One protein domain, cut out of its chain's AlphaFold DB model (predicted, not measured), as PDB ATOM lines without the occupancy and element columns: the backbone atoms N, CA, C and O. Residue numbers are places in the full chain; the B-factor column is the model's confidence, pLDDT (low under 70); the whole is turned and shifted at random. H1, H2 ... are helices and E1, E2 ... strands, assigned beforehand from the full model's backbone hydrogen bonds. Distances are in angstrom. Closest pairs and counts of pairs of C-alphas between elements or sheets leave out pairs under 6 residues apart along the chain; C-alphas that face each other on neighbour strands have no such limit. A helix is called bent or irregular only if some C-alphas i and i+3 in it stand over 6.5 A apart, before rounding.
ATOM      1  N   ALA A  10     -20.639 -21.804   5.939       94.38
ATOM      2  CA  ALA A  10     -20.754 -20.364   6.198       94.38
ATOM      3  C   ALA A  10     -19.753 -19.872   7.263       94.38
ATOM      4  O   ALA A  10     -19.107 -18.841   7.097       94.38
ATOM      5  N   SER A  11     -19.575 -20.658   8.327       95.25
ATOM      6  CA  SER A  11     -18.663 -20.390   9.446       95.25
ATOM      7  C   SER A  11     -17.189 -20.436   9.019       95.25
ATOM      8  O   SER A  11     -16.389 -19.600   9.452       95.25
ATOM      9  N   VAL A  12     -16.838 -21.382   8.140       93.12
ATOM     10  CA  VAL A  12     -15.498 -21.497   7.545       93.12
ATOM     11  C   VAL A  12     -15.222 -20.329   6.601       93.12
ATOM     12  O   VAL A  12     -14.185 -19.686   6.739       93.12
ATOM     13  N   ASN A  13     -16.157 -20.004   5.704       91.88
ATOM     14  CA  ASN A  13     -16.010 -18.888   4.765       91.88
ATOM     15  C   ASN A  13     -15.816 -17.552   5.495       91.88
ATOM     16  O   ASN A  13     -14.910 -16.796   5.153       91.88
ATOM     17  N   ALA A  14     -16.615 -17.287   6.534       94.56
ATOM     18  CA  ALA A  14     -16.492 -16.074   7.339       94.56
ATOM     19  C   ALA A  14     -15.122 -15.974   8.037       94.56
ATOM     20  O   ALA A  14     -14.494 -14.919   8.019       94.56
ATOM     21  N   ARG A  15     -14.619 -17.078   8.610       93.50
ATOM     22  CA  ARG A  15     -13.288 -17.115   9.246       93.50
ATOM     23  C   ARG A  15     -12.156 -16.958   8.245       93.50
ATOM     24  O   ARG A  15     -11.184 -16.280   8.552       93.50
ATOM     25  N   LEU A  16     -12.275 -17.561   7.064       91.06
ATOM     26  CA  LEU A  16     -11.287 -17.404   6.003       91.06
ATOM     27  C   LEU A  16     -11.206 -15.941   5.548       91.06
ATOM     28  O   LEU A  16     -10.108 -15.400   5.462       91.06
ATOM     29  N   ALA A  17     -12.356 -15.288   5.345       91.75
ATOM     30  CA  ALA A  17     -12.417 -13.868   5.003       91.75
ATOM     31  C   ALA A  17     -11.808 -12.980   6.103       91.75
ATOM     32  O   ALA A  17     -11.043 -12.074   5.797       91.75
ATOM     33  N   ALA A  18     -12.082 -13.275   7.378       93.31
ATOM     34  CA  ALA A  18     -11.509 -12.541   8.508       93.31
ATOM     35  C   ALA A  18      -9.992 -12.757   8.678       93.31
ATOM     36  O   ALA A  18      -9.295 -11.867   9.156       93.31
ATOM     37  N   LEU A  19      -9.473 -13.932   8.304       91.25
ATOM     38  CA  LEU A  19      -8.044 -14.257   8.379       91.25
ATOM     39  C   LEU A  19      -7.237 -13.702   7.205       91.25
ATOM     40  O   LEU A  19      -6.037 -13.486   7.366       91.25
ATOM     41  N   ALA A  20      -7.862 -13.486   6.044       88.44
ATOM     42  CA  ALA A  20      -7.166 -13.077   4.828       88.44
ATOM     43  C   ALA A  20      -6.284 -11.823   5.018       88.44
ATOM     44  O   ALA A  20      -5.099 -11.930   4.698       88.44
ATOM     45  N   PRO A  21      -6.754 -10.716   5.638       91.56
ATOM     46  CA  PRO A  21      -5.930  -9.517   5.836       91.56
ATOM     47  C   PRO A  21      -4.675  -9.780   6.677       91.56
ATOM     48  O   PRO A  21      -3.592  -9.283   6.383       91.56
ATOM     49  N   ALA A  22      -4.786 -10.624   7.709       89.94
ATOM     50  CA  ALA A  22      -3.664 -10.961   8.588       89.94
ATOM     51  C   ALA A  22      -2.599 -11.839   7.905       89.94
ATOM     52  O   ALA A  22      -1.505 -12.026   8.442       89.94
ATOM     53  N   LEU A  23      -2.918 -12.410   6.741       88.56
ATOM     54  CA  LEU A  23      -2.054 -13.324   6.006       88.56
ATOM     55  C   LEU A  23      -1.566 -12.756   4.666       88.56
ATOM     56  O   LEU A  23      -0.792 -13.437   4.000       88.56
ATOM     57  N   GLU A  24      -1.944 -11.527   4.297       85.00
ATOM     58  CA  GLU A  24      -1.596 -10.895   3.010       85.00
ATOM     59  C   GLU A  24      -0.088 -10.877   2.728       85.00
ATOM     60  O   GLU A  24       0.343 -11.108   1.600       85.00
ATOM     61  N   ALA A  25       0.735 -10.683   3.761       88.19
ATOM     62  CA  ALA A  25       2.193 -10.671   3.637       88.19
ATOM     63  C   ALA A  25       2.818 -12.066   3.411       88.19
ATOM     64  O   ALA A  25       4.043 -12.202   3.404       88.19
ATOM     65  N   ARG A  26       2.013 -13.132   3.295       85.38
ATOM     66  CA  ARG A  26       2.483 -14.519   3.201       85.38
ATOM     67  C   ARG A  26       1.827 -15.228   2.015       85.38
ATOM     68  O   ARG A  26       0.625 -15.095   1.812       85.38
ATOM     69  N   PRO A  27       2.562 -16.072   1.273       83.94
ATOM     70  CA  PRO A  27       1.940 -16.943   0.287       83.94
ATOM     71  C   PRO A  27       1.076 -17.983   1.014       83.94
ATOM     72  O   PRO A  27       1.595 -18.886   1.677       83.94
ATOM     73  N   VAL A  28      -0.247 -17.846   0.915       84.44
ATOM     74  CA  VAL A  28      -1.214 -18.794   1.480       84.44
ATOM     75  C   VAL A  28      -1.905 -19.553   0.357       84.44
ATOM     76  O   VAL A  28      -2.542 -18.962  -0.508       84.44
ATOM     77  N   GLY A  29      -1.806 -20.881   0.398       84.25
ATOM     78  CA  GLY A  29      -2.622 -21.773  -0.421       84.25
ATOM     79  C   GLY A  29      -3.831 -22.268   0.368       84.25
ATOM     80  O   GLY A  29      -3.690 -22.687   1.517       84.25
ATOM     81  N   VAL A  30      -5.012 -22.254  -0.252       83.31
ATOM     82  CA  VAL A  30      -6.218 -22.874   0.311       83.31
ATOM     83  C   VAL A  30      -6.366 -24.269  -0.287       83.31
ATOM     84  O   VAL A  30      -6.488 -24.424  -1.499       83.31
ATOM     85  N   VAL A  31      -6.351 -25.290   0.569       81.06
ATOM     86  CA  VAL A  31      -6.613 -26.679   0.171       81.06
ATOM     87  C   VAL A  31      -8.093 -26.973   0.399       81.06
ATOM     88  O   VAL A  31      -8.620 -26.693   1.477       81.06
ATOM     89  N   ALA A  32      -8.766 -27.523  -0.613       82.25
ATOM     90  CA  ALA A  32     -10.171 -27.897  -0.513       82.25
ATOM     91  C   ALA A  32     -10.399 -28.949   0.588       82.25
ATOM     92  O   ALA A  32      -9.500 -29.705   0.953       82.25
ATOM     93  N   ALA A  33     -11.623 -29.020   1.116       83.31
ATOM     94  CA  ALA A  33     -12.031 -30.032   2.097       83.31
ATOM     95  C   ALA A  33     -12.269 -31.407   1.434       83.31
ATOM     96  O   ALA A  33     -13.352 -31.990   1.515       83.31
ATOM     97  N   ASP A  34     -11.255 -31.905   0.737       88.62
ATOM     98  CA  ASP A  34     -11.258 -33.163   0.003       88.62
ATOM     99  C   ASP A  34     -10.544 -34.286   0.777       88.62
ATOM    100  O   ASP A  34     -10.164 -34.144   1.945       88.62
ATOM    101  N   GLU A  35     -10.393 -35.438   0.124       91.94
ATOM    102  CA  GLU A  35      -9.748 -36.609   0.716       91.94
ATOM    103  C   GLU A  35      -8.270 -36.368   1.034       91.94
ATOM    104  O   GLU A  35      -7.766 -36.838   2.052       91.94
ATOM    105  N   ARG A  36      -7.578 -35.561   0.223       90.81
ATOM    106  CA  ARG A  36      -6.174 -35.218   0.455       90.81
ATOM    107  C   ARG A  36      -6.020 -34.403   1.737       90.81
ATOM    108  O   ARG A  36      -5.111 -34.669   2.521       90.81
ATOM    109  N   SER A  37      -6.910 -33.439   1.966       91.31
ATOM    110  CA  SER A  37      -6.941 -32.659   3.207       91.31
ATOM    111  C   SER A  37      -7.214 -33.549   4.423       91.31
ATOM    112  O   SER A  37      -6.488 -33.479   5.415       91.31
ATOM    113  N   ARG A  38      -8.198 -34.458   4.335       91.94
ATOM    114  CA  ARG A  38      -8.499 -35.416   5.415       91.94
ATOM    115  C   ARG A  38      -7.312 -36.320   5.740       91.94
ATOM    116  O   ARG A  38      -6.947 -36.428   6.910       91.94
ATOM    117  N   ALA A  39      -6.685 -36.912   4.725       93.38
ATOM    118  CA  ALA A  39      -5.520 -37.776   4.893       93.38
ATOM    119  C   ALA A  39      -4.344 -37.031   5.545       93.38
ATOM    120  O   ALA A  39      -3.730 -37.542   6.482       93.38
ATOM    121  N   LEU A  40      -4.078 -35.793   5.114       92.88
ATOM    122  CA  LEU A  40      -3.045 -34.945   5.710       92.88
ATOM    123  C   LEU A  40      -3.312 -34.683   7.199       92.88
ATOM    124  O   LEU A  40      -2.415 -34.853   8.024       92.88
ATOM    125  N   TRP A  41      -4.536 -34.297   7.566       92.69
ATOM    126  CA  TRP A  41      -4.875 -34.028   8.967       92.69
ATOM    127  C   TRP A  41      -4.872 -35.288   9.833       92.69
ATOM    128  O   TRP A  41      -4.456 -35.216  10.988       92.69
ATOM    129  N   ALA A  42      -5.269 -36.440   9.286       93.25
ATOM    130  CA  ALA A  42      -5.132 -37.724   9.967       93.25
ATOM    131  C   ALA A  42      -3.654 -38.059  10.229       93.25
ATOM    132  O   ALA A  42      -3.296 -38.443  11.343       93.25
ATOM    133  N   GLN A  43      -2.781 -37.836   9.242       94.56
ATOM    134  CA  GLN A  43      -1.341 -38.042   9.387       94.56
ATOM    135  C   GLN A  43      -0.744 -37.113  10.456       94.56
ATOM    136  O   GLN A  43       0.008 -37.577  11.310       94.56
ATOM    137  N   ILE A  44      -1.098 -35.822  10.458       93.50
ATOM    138  CA  ILE A  44      -0.664 -34.848  11.478       93.50
ATOM    139  C   ILE A  44      -1.127 -35.279  12.874       93.50
ATOM    140  O   ILE A  44      -0.320 -35.313  13.803       93.50
ATOM    141  N   GLY A  45      -2.396 -35.679  13.013       92.06
ATOM    142  CA  GLY A  45      -2.961 -36.165  14.274       92.06
ATOM    143  C   GLY A  45      -2.306 -37.450  14.794       92.06
ATOM    144  O   GLY A  45      -2.336 -37.704  15.997       92.06
ATOM    145  N   ALA A  46      -1.669 -38.227  13.915       92.44
ATOM    146  CA  ALA A  46      -0.875 -39.411  14.250       92.44
ATOM    147  C   ALA A  46       0.629 -39.116  14.459       92.44
ATOM    148  O   ALA A  46       1.428 -40.044  14.585       92.44
ATOM    149  N   GLY A  47       1.029 -37.840  14.503       94.06
ATOM    150  CA  GLY A  47       2.411 -37.406  14.726       94.06
ATOM    151  C   GLY A  47       3.222 -37.136  13.460       94.06
ATOM    152  O   GLY A  47       4.417 -36.856  13.545       94.06
ATOM    153  N   GLY A  48       2.608 -37.175  12.278       94.81
ATOM    154  CA  GLY A  48       3.277 -36.853  11.021       94.81
ATOM    155  C   GLY A  48       4.507 -37.730  10.770       94.81
ATOM    156  O   GLY A  48       4.542 -38.912  11.106       94.81
ATOM    157  N   THR A  49       5.560 -37.124  10.227       94.50
ATOM    158  CA  THR A  49       6.859 -37.787  10.009       94.50
ATOM    159  C   THR A  49       7.638 -38.027  11.308       94.50
ATOM    160  O   THR A  49       8.610 -38.780  11.313       94.50
ATOM    161  N   VAL A  50       7.221 -37.448  12.446       97.56
ATOM    162  CA  VAL A  50       7.818 -37.767  13.757       97.56
ATOM    163  C   VAL A  50       7.588 -39.237  14.103       97.56
ATOM    164  O   VAL A  50       8.446 -39.857  14.729       97.56
ATOM    165  N   GLY A  51       6.483 -39.819  13.619       94.06
ATOM    166  CA  GLY A  51       6.164 -41.237  13.760       94.06
ATOM    167  C   GLY A  51       7.242 -42.188  13.224       94.06
ATOM    168  O   GLY A  51       7.280 -43.344  13.643       94.06
ATOM    169  N   GLU A  52       8.155 -41.726  12.366       94.31
ATOM    170  CA  GLU A  52       9.268 -42.518  11.825       94.31
ATOM    171  C   GLU A  52      10.451 -42.652  12.802       94.31
ATOM    172  O   GLU A  52      11.193 -43.628  12.722       94.31
ATOM    173  N   ALA A  53      10.616 -41.738  13.768       96.69
ATOM    174  CA  ALA A  53      11.733 -41.762  14.727       96.69
ATOM    175  C   ALA A  53      11.718 -43.018  15.610       96.69
ATOM    176  O   ALA A  53      10.643 -43.520  15.906       96.69
ATOM    177  N   ARG A  54      12.865 -43.526  16.080       97.12
ATOM    178  CA  ARG A  54      12.928 -44.754  16.905       97.12
ATOM    179  C   ARG A  54      12.060 -44.666  18.168       97.12
ATOM    180  O   ARG A  54      11.280 -45.581  18.445       97.12
ATOM    181  N   VAL A  55      12.168 -43.554  18.892       98.12
ATOM    182  CA  VAL A  55      11.399 -43.250  20.102       98.12
ATOM    183  C   VAL A  55      10.502 -42.046  19.834       98.12
ATOM    184  O   VAL A  55      10.975 -41.023  19.344       98.12
ATOM    185  N   VAL A  56       9.214 -42.149  20.158       98.25
ATOM    186  CA  VAL A  56       8.228 -41.082  19.927       98.25
ATOM    187  C   VAL A  56       7.480 -40.778  21.211       98.25
ATOM    188  O   VAL A  56       6.896 -41.676  21.822       98.25
ATOM    189  N   TRP A  57       7.450 -39.501  21.573       98.12
ATOM    190  CA  TRP A  57       6.693 -38.963  22.695       98.12
ATOM    191  C   TRP A  57       5.619 -38.000  22.206       98.12
ATOM    192  O   TRP A  57       5.845 -37.210  21.289       98.12
ATOM    193  N   ARG A  58       4.459 -38.047  22.858       98.12
ATOM    194  CA  ARG A  58       3.393 -37.058  22.731       98.12
ATOM    195  C   ARG A  58       3.350 -36.249  24.022       98.12
ATOM    196  O   ARG A  58       3.090 -36.812  25.083       98.12
ATOM    197  N   VAL A  59       3.638 -34.957  23.937       97.81
ATOM    198  CA  VAL A  59       3.817 -34.069  25.088       97.81
ATOM    199  C   VAL A  59       2.802 -32.935  25.025       97.81
ATOM    200  O   VAL A  59       2.815 -32.146  24.087       97.81
ATOM    201  N   CYS A  60       1.927 -32.851  26.021       97.50
ATOM    202  CA  CYS A  60       0.995 -31.738  26.187       97.50
ATOM    203  C   CYS A  60       1.566 -30.765  27.215       97.50
ATOM    204  O   CYS A  60       1.864 -31.185  28.332       97.50
ATOM    205  N   VAL A  61       1.689 -29.489  26.860       97.38
ATOM    206  CA  VAL A  61       2.192 -28.402  27.722       97.38
ATOM    207  C   VAL A  61       1.426 -27.112  27.416       97.38
ATOM    208  O   VAL A  61       0.783 -27.033  26.369       97.38
ATOM    209  N   PRO A  62       1.472 -26.079  28.275       97.81
ATOM    210  CA  PRO A  62       1.000 -24.756  27.885       97.81
ATOM    211  C   PRO A  62       1.682 -24.298  26.580       97.81
ATOM    212  O   PRO A  62       2.898 -24.466  26.459       97.81
ATOM    213  N   PRO A  63       0.962 -23.694  25.613       97.44
ATOM    214  CA  PRO A  63       1.552 -23.274  24.338       97.44
ATOM    215  C   PRO A  63       2.795 -22.384  24.468       97.44
ATOM    216  O   PRO A  63       3.728 -22.502  23.674       97.44
ATOM    217  N   SER A  64       2.845 -21.537  25.502       96.94
ATOM    218  CA  SER A  64       3.992 -20.672  25.813       96.94
ATOM    219  C   SER A  64       5.269 -21.443  26.166       96.94
ATOM    220  O   SER A  64       6.368 -20.930  25.980       96.94
ATOM    221  N   GLU A  65       5.145 -22.683  26.643       97.50
ATOM    222  CA  GLU A  65       6.265 -23.526  27.074       97.50
ATOM    223  C   GLU A  65       6.860 -24.358  25.932       97.50
ATOM    224  O   GLU A  65       7.954 -24.910  26.072       97.50
ATOM    225  N   ALA A  66       6.173 -24.449  24.789       97.31
ATOM    226  CA  ALA A  66       6.541 -25.333  23.689       97.31
ATOM    227  C   ALA A  66       7.991 -25.150  23.223       97.31
ATOM    228  O   ALA A  66       8.746 -26.119  23.119       97.31
ATOM    229  N   ALA A  67       8.397 -23.900  22.985       97.06
ATOM    230  CA  ALA A  67       9.742 -23.577  22.521       97.06
ATOM    231  C   ALA A  67      10.813 -23.977  23.548       97.06
ATOM    232  O   ALA A  67      11.825 -24.573  23.178       97.06
ATOM    233  N   ARG A  68      10.565 -23.723  24.842       97.69
ATOM    234  CA  ARG A  68      11.473 -24.113  25.931       97.69
ATOM    235  C   ARG A  68      11.641 -25.629  25.993       97.69
ATOM    236  O   ARG A  68      12.762 -26.114  26.114       97.69
ATOM    237  N   VAL A  69      10.543 -26.379  25.887       98.12
ATOM    238  CA  VAL A  69      10.549 -27.850  25.924       98.12
ATOM    239  C   VAL A  69      11.322 -28.427  24.738       98.12
ATOM    240  O   VAL A  69      12.180 -29.287  24.935       98.12
ATOM    241  N   ILE A  70      11.070 -27.936  23.520       97.94
ATOM    242  CA  ILE A  70      11.792 -28.374  22.316       97.94
ATOM    243  C   ILE A  70      13.288 -28.074  22.454       97.94
ATOM    244  O   ILE A  70      14.104 -28.956  22.198       97.94
ATOM    245  N   ALA A  71      13.653 -26.869  22.901       97.81
ATOM    246  CA  ALA A  71      15.050 -26.483  23.080       97.81
ATOM    247  C   ALA A  71      15.766 -27.354  24.128       97.81
ATOM    248  O   ALA A  71      16.863 -27.842  23.872       97.81
ATOM    249  N   ALA A  72      15.133 -27.607  25.278       97.56
ATOM    250  CA  ALA A  72      15.713 -28.410  26.357       97.56
ATOM    251  C   ALA A  72      15.911 -29.888  25.975       97.56
ATOM    252  O   ALA A  72      16.855 -30.543  26.428       97.56
ATOM    253  N   LEU A  73      15.006 -30.432  25.157       97.69
ATOM    254  CA  LEU A  73      15.046 -31.834  24.744       97.69
ATOM    255  C   LEU A  73      15.861 -32.067  23.470       97.69
ATOM    256  O   LEU A  73      16.361 -33.173  23.291       97.69
ATOM    257  N   ALA A  74      16.015 -31.051  22.619       97.62
ATOM    258  CA  ALA A  74      16.698 -31.133  21.328       97.62
ATOM    259  C   ALA A  74      16.300 -32.388  20.508       97.62
ATOM    260  O   ALA A  74      17.160 -33.183  20.121       97.62
ATOM    261  N   PRO A  75      14.992 -32.619  20.267       97.69
ATOM    262  CA  PRO A  75      14.522 -33.790  19.536       97.69
ATOM    263  C   PRO A  75      15.009 -33.763  18.084       97.69
ATOM    264  O   PRO A  75      15.062 -32.709  17.449       97.69
ATOM    265  N   ARG A  76      15.281 -34.940  17.513       96.81
ATOM    266  CA  ARG A  76      15.710 -35.079  16.109       96.81
ATOM    267  C   ARG A  76      14.617 -34.641  15.133       96.81
ATOM    268  O   ARG A  76      14.904 -34.123  14.058       96.81
ATOM    269  N   ARG A  77      13.357 -34.902  15.489       96.81
ATOM    270  CA  ARG A  77      12.164 -34.504  14.733       96.81
ATOM    271  C   ARG A  77      11.113 -34.004  15.702       96.81
ATOM    272  O   ARG A  77      10.949 -34.579  16.776       96.81
ATOM    273  N   TRP A  78      10.373 -32.980  15.310       97.44
ATOM    274  CA  TRP A  78       9.264 -32.490  16.110       97.44
ATOM    275  C   TRP A  78       8.145 -31.934  15.234       97.44
ATOM    276  O   TRP A  78       8.368 -31.506  14.102       97.44
ATOM    277  N   LEU A  79       6.935 -31.967  15.776       97.06
ATOM    278  CA  LEU A  79       5.728 -31.394  15.196       97.06
ATOM    279  C   LEU A  79       4.941 -30.731  16.327       97.06
ATOM    280  O   LEU A  79       4.722 -31.344  17.371       97.06
ATOM    281  N   MET A  80       4.523 -29.486  16.111       96.12
ATOM    282  CA  MET A  80       3.641 -28.754  17.016       96.12
ATOM    283  C   MET A  80       2.210 -28.802  16.485       96.12
ATOM    284  O   MET A  80       1.976 -28.545  15.304       96.12
ATOM    285  N   ASP A  81       1.269 -29.076  17.373       94.19
ATOM    286  CA  ASP A  81      -0.169 -29.032  17.141       94.19
ATOM    287  C   ASP A  81      -0.835 -28.189  18.247       94.19
ATOM    288  O   ASP A  81      -0.192 -27.795  19.226       94.19
ATOM    289  N   TRP A  82      -2.107 -27.837  18.064       92.94
ATOM    290  CA  TRP A  82      -2.903 -27.008  18.980       92.94
ATOM    291  C   TRP A  82      -2.193 -25.699  19.350       92.94
ATOM    292  O   TRP A  82      -2.096 -25.332  20.520       92.94
ATOM    293  N   ALA A  83      -1.626 -25.033  18.339       91.94
ATOM    294  CA  ALA A  83      -0.833 -23.812  18.490       91.94
ATOM    295  C   ALA A  83       0.340 -23.936  19.492       91.94
ATOM    296  O   ALA A  83       0.740 -22.953  20.103       91.94
ATOM    297  N   GLY A  84       0.898 -25.141  19.653       94.50
ATOM    298  CA  GLY A  84       1.987 -25.439  20.587       94.50
ATOM    299  C   GLY A  84       1.540 -26.091  21.891       94.50
ATOM    300  O   GLY A  84       2.388 -26.497  22.679       94.50
ATOM    301  N   GLY A  85       0.232 -26.255  22.111       96.81
ATOM    302  CA  GLY A  85      -0.291 -26.993  23.262       96.81
ATOM    303  C   GLY A  85      -0.005 -28.499  23.212       96.81
ATOM    304  O   GLY A  85      -0.075 -29.189  24.230       96.81
ATOM    305  N   LEU A  86       0.325 -29.015  22.025       97.44
ATOM    306  CA  LEU A  86       0.660 -30.411  21.796       97.44
ATOM    307  C   LEU A  86       1.942 -30.528  20.968       97.44
ATOM    308  O   LEU A  86       2.067 -29.927  19.905       97.44
ATOM    309  N   LEU A  87       2.875 -31.350  21.433       98.06
ATOM    310  CA  LEU A  87       4.135 -31.643  20.766       98.06
ATOM    311  C   LEU A  87       4.229 -33.139  20.472       98.06
ATOM    312  O   LEU A  87       4.043 -33.973  21.359       98.06
ATOM    313  N   TRP A  88       4.595 -33.484  19.248       98.31
ATOM    314  CA  TRP A  88       5.119 -34.803  18.911       98.31
ATOM    315  C   TRP A  88       6.629 -34.691  18.806       98.31
ATOM    316  O   TRP A  88       7.122 -33.895  18.009       98.31
ATOM    317  N   LEU A  89       7.359 -35.462  19.606       98.50
ATOM    318  CA  LEU A  89       8.814 -35.386  19.718       98.50
ATOM    319  C   LEU A  89       9.439 -36.744  19.386       98.50
ATOM    320  O   LEU A  89       9.046 -37.766  19.951       98.50
ATOM    321  N   GLY A  90      10.406 -36.751  18.472       98.31
ATOM    322  CA  GLY A  90      11.090 -37.944  17.983       98.31
ATOM    323  C   GLY A  90      12.565 -37.961  18.374       98.31
ATOM    324  O   GLY A  90      13.281 -36.983  18.142       98.31
ATOM    325  N   PHE A  91      13.024 -39.088  18.916       98.25
ATOM    326  CA  PHE A  91      14.386 -39.292  19.413       98.25
ATOM    327  C   PHE A  91      14.974 -40.618  18.915       98.25
ATOM    328  O   PHE A  91      14.242 -41.550  18.574       98.25
ATOM    329  N   GLU A  92      16.304 -40.705  18.918       96.56
ATOM    330  CA  GLU A  92      17.023 -41.979  18.765       96.56
ATOM    331  C   GLU A  92      17.217 -42.662  20.122       96.56
ATOM    332  O   GLU A  92      16.840 -43.821  20.315       96.56
ATOM    333  N   ALA A  93      17.755 -41.914  21.088       96.12
ATOM    334  CA  ALA A  93      17.944 -42.379  22.452       96.12
ATOM    335  C   ALA A  93      16.622 -42.403  23.230       96.12
ATOM    336  O   ALA A  93      15.715 -41.599  23.004       96.12
ATOM    337  N   PHE A  94      16.529 -43.333  24.176       96.88
ATOM    338  CA  PHE A  94      15.408 -43.427  25.097       96.88
ATOM    339  C   PHE A  94      15.762 -42.776  26.436       96.88
ATOM    340  O   PHE A  94      16.559 -43.304  27.203       96.88
ATOM    341  N   GLU A  95      15.149 -41.623  26.717       94.38
ATOM    342  CA  GLU A  95      15.444 -40.799  27.897       94.38
ATOM    343  C   GLU A  95      14.153 -40.387  28.632       94.38
ATOM    344  O   GLU A  95      13.792 -39.209  28.702       94.38
ATOM    345  N   ALA A  96      13.411 -41.361  29.168       95.44
ATOM    346  CA  ALA A  96      12.078 -41.124  29.736       95.44
ATOM    347  C   ALA A  96      12.048 -40.058  30.849       95.44
ATOM    348  O   ALA A  96      11.174 -39.187  30.841       95.44
ATOM    349  N   THR A  97      13.010 -40.092  31.776       95.06
ATOM    350  CA  THR A  97      13.106 -39.115  32.874       95.06
ATOM    351  C   THR A  97      13.318 -37.704  32.339       95.06
ATOM    352  O   THR A  97      12.576 -36.800  32.707       95.06
ATOM    353  N   ARG A  98      14.259 -37.526  31.403       96.94
ATOM    354  CA  ARG A  98      14.571 -36.224  30.797       96.94
ATOM    355  C   ARG A  98      13.344 -35.612  30.118       96.94
ATOM    356  O   ARG A  98      13.036 -34.444  30.350       96.94
ATOM    357  N   VAL A  99      12.611 -36.408  29.333       97.31
ATOM    358  CA  VAL A  99      11.386 -35.956  28.653       97.31
ATOM    359  C   VAL A  99      10.308 -35.541  29.656       97.31
ATOM    360  O   VAL A  99       9.712 -34.475  29.508       97.31
ATOM    361  N   ARG A 100      10.073 -36.341  30.703       95.62
ATOM    362  CA  ARG A 100       9.062 -36.033  31.728       95.62
ATOM    363  C   ARG A 100       9.421 -34.806  32.557       95.62
ATOM    364  O   ARG A 100       8.547 -33.986  32.810       95.62
ATOM    365  N   SER A 101      10.691 -34.641  32.919       95.69
ATOM    366  CA  SER A 101      11.166 -33.458  33.639       95.69
ATOM    367  C   SER A 101      10.993 -32.179  32.818       95.69
ATOM    368  O   SER A 101      10.594 -31.155  33.365       95.69
ATOM    369  N   ALA A 102      11.237 -32.225  31.505       96.69
ATOM    370  CA  ALA A 102      11.013 -31.069  30.636       96.69
ATOM    371  C   ALA A 102       9.522 -30.701  30.510       96.69
ATOM    372  O   ALA A 102       9.193 -29.519  30.395       96.69
ATOM    373  N   ALA A 103       8.634 -31.698  30.576       95.25
ATOM    374  CA  ALA A 103       7.180 -31.561  30.499       95.25
ATOM    375  C   ALA A 103       6.498 -31.340  31.867       95.25
ATOM    376  O   ALA A 103       5.331 -31.687  32.025       95.25
ATOM    377  N   SER A 104       7.197 -30.777  32.857       91.94
ATOM    378  CA  SER A 104       6.717 -30.647  34.245       91.94
ATOM    379  C   SER A 104       5.418 -29.848  34.424       91.94
ATOM    380  O   SER A 104       4.690 -30.082  35.385       91.94
ATOM    381  N   SER A 105       5.104 -28.927  33.510       91.69
ATOM    382  CA  SER A 105       3.851 -28.154  33.490       91.69
ATOM    383  C   SER A 105       2.707 -28.856  32.746       91.69
ATOM    384  O   SER A 105       1.657 -28.262  32.505       91.69
ATOM    385  N   GLY A 106       2.904 -30.114  32.355       93.50
ATOM    386  CA  GLY A 106       1.941 -30.895  31.603       93.50
ATOM    387  C   GLY A 106       2.236 -32.388  31.680       93.50
ATOM    388  O   GLY A 106       2.532 -32.921  32.747       93.50
ATOM    389  N   HIS A 107       2.098 -33.089  30.556       94.38
ATOM    390  CA  HIS A 107       2.150 -34.549  30.533       94.38
ATOM    391  C   HIS A 107       2.872 -35.062  29.292       94.38
ATOM    392  O   HIS A 107       2.645 -34.576  28.184       94.38
ATOM    393  N   ALA A 108       3.705 -36.087  29.473       97.06
ATOM    394  CA  ALA A 108       4.426 -36.760  28.399       97.06
ATOM    395  C   ALA A 108       4.040 -38.242  28.332       97.06
ATOM    396  O   ALA A 108       4.294 -39.004  29.268       97.06
ATOM    397  N   THR A 109       3.471 -38.649  27.200       96.75
ATOM    398  CA  THR A 109       3.055 -40.026  26.915       96.75
ATOM    399  C   THR A 109       4.004 -40.663  25.905       96.75
ATOM    400  O   THR A 109       4.247 -40.107  24.832       96.75
ATOM    401  N   LEU A 110       4.536 -41.843  26.226       97.06
ATOM    402  CA  LEU A 110       5.375 -42.620  25.318       97.06
ATOM    403  C   LEU A 110       4.499 -43.305  24.266       97.06
ATOM    404  O   LEU A 110       3.690 -44.177  24.580       97.06
ATOM    405  N   MET A 111       4.697 -42.941  23.002       96.69
ATOM    406  CA  MET A 111       3.928 -43.465  21.871       96.69
ATOM    407  C   MET A 111       4.659 -44.623  21.185       96.69
ATOM    408  O   MET A 111       4.051 -45.638  20.829       96.69
ATOM    409  N   LYS A 112       5.986 -44.511  21.027       96.75
ATOM    410  CA  LYS A 112       6.823 -45.521  20.365       96.75
ATOM    411  C   LYS A 112       8.180 -45.678  21.052       96.75
ATOM    412  O   LYS A 112       8.783 -44.679  21.412       96.75
ATOM    413  N   ALA A 113       8.630 -46.919  21.216       97.19
ATOM    414  CA  ALA A 113       9.961 -47.348  21.663       97.19
ATOM    415  C   ALA A 113      10.108 -48.870  21.426       97.19
ATOM    416  O   ALA A 113       9.144 -49.529  21.006       97.19
ATOM    417  N   SER A 114      11.274 -49.456  21.693       96.62
ATOM    418  CA  SER A 114      11.430 -50.920  21.690       96.62
ATOM    419  C   SER A 114      10.618 -51.582  22.814       96.62
ATOM    420  O   SER A 114      10.169 -50.917  23.750       96.62
ATOM    421  N   LEU A 115      10.403 -52.899  22.735       93.12
ATOM    422  CA  LEU A 115       9.651 -53.632  23.764       93.12
ATOM    423  C   LEU A 115      10.342 -53.573  25.134       93.12
ATOM    424  O   LEU A 115       9.663 -53.343  26.130       93.12
ATOM    425  N   GLY A 116      11.674 -53.700  25.180       94.81
ATOM    426  CA  GLY A 116      12.444 -53.604  26.425       94.81
ATOM    427  C   GLY A 116      12.302 -52.239  27.106       94.81
ATOM    428  O   GLY A 116      12.037 -52.167  28.299       94.81
ATOM    429  N   GLU A 117      12.368 -51.153  26.335       95.00
ATOM    430  CA  GLU A 117      12.190 -49.788  26.856       95.00
ATOM    431  C   GLU A 117      10.758 -49.519  27.342       95.00
ATOM    432  O   GLU A 117      10.548 -48.837  28.345       95.00
ATOM    433  N   ARG A 118       9.745 -50.067  26.657       91.88
ATOM    434  CA  ARG A 118       8.347 -49.969  27.116       91.88
ATOM    435  C   ARG A 118       8.068 -50.822  28.349       91.88
ATOM    436  O   ARG A 118       7.128 -50.518  29.071       91.88
ATOM    437  N   ALA A 119       8.841 -51.880  28.576       90.50
ATOM    438  CA  ALA A 119       8.754 -52.673  29.796       90.50
ATOM    439  C   ALA A 119       9.445 -51.972  30.979       90.50
ATOM    440  O   ALA A 119       9.036 -52.166  32.118       90.50
ATOM    441  N   SER A 120      10.456 -51.130  30.723       91.75
ATOM    442  CA  SER A 120      11.184 -50.412  31.778       91.75
ATOM    443  C   SER A 120      10.495 -49.133  32.265       91.75
ATOM    444  O   SER A 120      10.872 -48.602  33.306       91.75
ATOM    445  N   VAL A 121       9.519 -48.591  31.524       90.88
ATOM    446  CA  VAL A 121       8.747 -47.410  31.946       90.88
ATOM    447  C   VAL A 121       7.287 -47.512  31.516       90.88
ATOM    448  O   VAL A 121       6.983 -47.913  30.394       90.88
ATOM    449  N   SER A 122       6.369 -47.052  32.368       90.56
ATOM    450  CA  SER A 122       4.969 -46.883  31.963       90.56
ATOM    451  C   SER A 122       4.853 -45.889  30.810       90.56
ATOM    452  O   SER A 122       5.520 -44.852  30.792       90.56
ATOM    453  N   ALA A 123       3.957 -46.163  29.860       92.38
ATOM    454  CA  ALA A 123       3.704 -45.245  28.756       92.38
ATOM    455  C   ALA A 123       3.124 -43.901  29.229       92.38
ATOM    456  O   ALA A 123       3.415 -42.866  28.632       92.38
ATOM    457  N   PHE A 124       2.346 -43.910  30.312       91.56
ATOM    458  CA  PHE A 124       1.676 -42.732  30.856       91.56
ATOM    459  C   PHE A 124       2.464 -42.132  32.027       91.56
ATOM    460  O   PHE A 124       3.185 -42.860  32.727       91.56
TER     461      PHE A 124
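Overview. This is residues 10 to 124 of the 154 residues of the protein "FAD-oxidase_C domain-containing protein" of bacterium (UniProt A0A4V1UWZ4). Coming in from residue 10, you first meet H1 at the far end of a thin arm, which runs on through a long link and H2 to a head: one twisted sheet of four strands with H4 and H5 over one face and the short H3 over the other. Residues 10 to 15, 21 to 27 and 31 to 39 stick out from the rest, and H6 sits at the end of the domain away from H1. The printed part has 115 residues with six named helices and four named strands, in the order H1 H2 H3 E1 H4 E2 E3 H5 E4 H6; the sheet runs E2, E3, E1, E4, antiparallel throughout, and the class is mixed, helices and strands. The whole is loose, with a radius of gyration of the C-alphas of 17.0 A, and elongated, spanning 51 by 30 by 22 A.

Arrangement. Begin with H1, residues 10 to 23, which is not on the sheet and is apart from H2, residues 35 to 45. H2 only grazes the sheet, with its residues 44 to 45, and is near H3, residues 48 to 52; the two meet only through their link. Look next at the inner strands, E1, residues 55 to 60, and E3, residues 86 to 91, antiparallel at 160 degrees, with N 57 and O 89 within hydrogen-bond range at 2.9 A. The edge strand E2, residues 77 to 81, forms a hairpin with E3, where N 81 and O 86 are 2.8 A apart. The other edge strand, E4, residues 107 to 112, is antiparallel to E1 at 154 degrees, with N 58 and O 109 at 2.9 A. H3 is over E3 at a height over the sheet of 7.0 A; its closest C-alpha pair with E3 is Val 50 and Gly 90, 5.3 A. On the opposite face, H4, residues 63 to 73, is over E3 at a height over the sheet of 9.6 A and runs along the strands, at 6 degrees to E3 on the local plane; the closest C-alphas are those of Ala 66 and Leu 87, 7.4 A. On the same face as H4, H5, residues 96 to 102, is over E4 and, only just, with 3 of its C-alphas, over E1, at a height over the sheet of 8.8 A. H4 and H5 touch, their closest C-alphas, those of Val 69 and Ala 102, 5.7 A apart, at a steep tilt of 46 degrees, opposite ways. E1, H4, E2 and E3, H5, E4 are split strand-helix-strand units, two same-way strands with a third between them in the sheet, each with a right-handed crossover. H6, residues 115 to 120, is only just not on the sheet, with 4 pairs of C-alphas within 10 A. Every O i to N i+4 pair is within hydrogen-bond range in H2, H5 and H6; H1 has 8 of 10, H4 5 of 7, and H3 0 of 1, with 2 of 2 O i to N i+3 pairs.

Along the chain. Find C-alpha 10 at (-20.754, -20.364, 6.198); from there H1 runs 20.0 A to Leu 23, only just irregular, with C-alphas 18 and 21 6.9 A apart. H2 covers 15.2 A. E1 starts at C-alpha 55, (11.399, -43.250, 20.102), and covers 16.7 A. H4 covers 16.0 A and is irregular, C-alphas 64 and 67 being 7.2 A apart. E3 covers 16.5 A and E4 15.7 A. H6 ends at C-alpha 120, (11.184, -50.412, 31.778).

Size, cuts and confidence. The two C-alphas farthest apart are those of Pro 21 and Gly 116, 52.0 A. The printed part has no cut; its one long link is H1 to H2, with 11 residues. The mean pLDDT of the printed part is 94.0, and no printed residue is under 70.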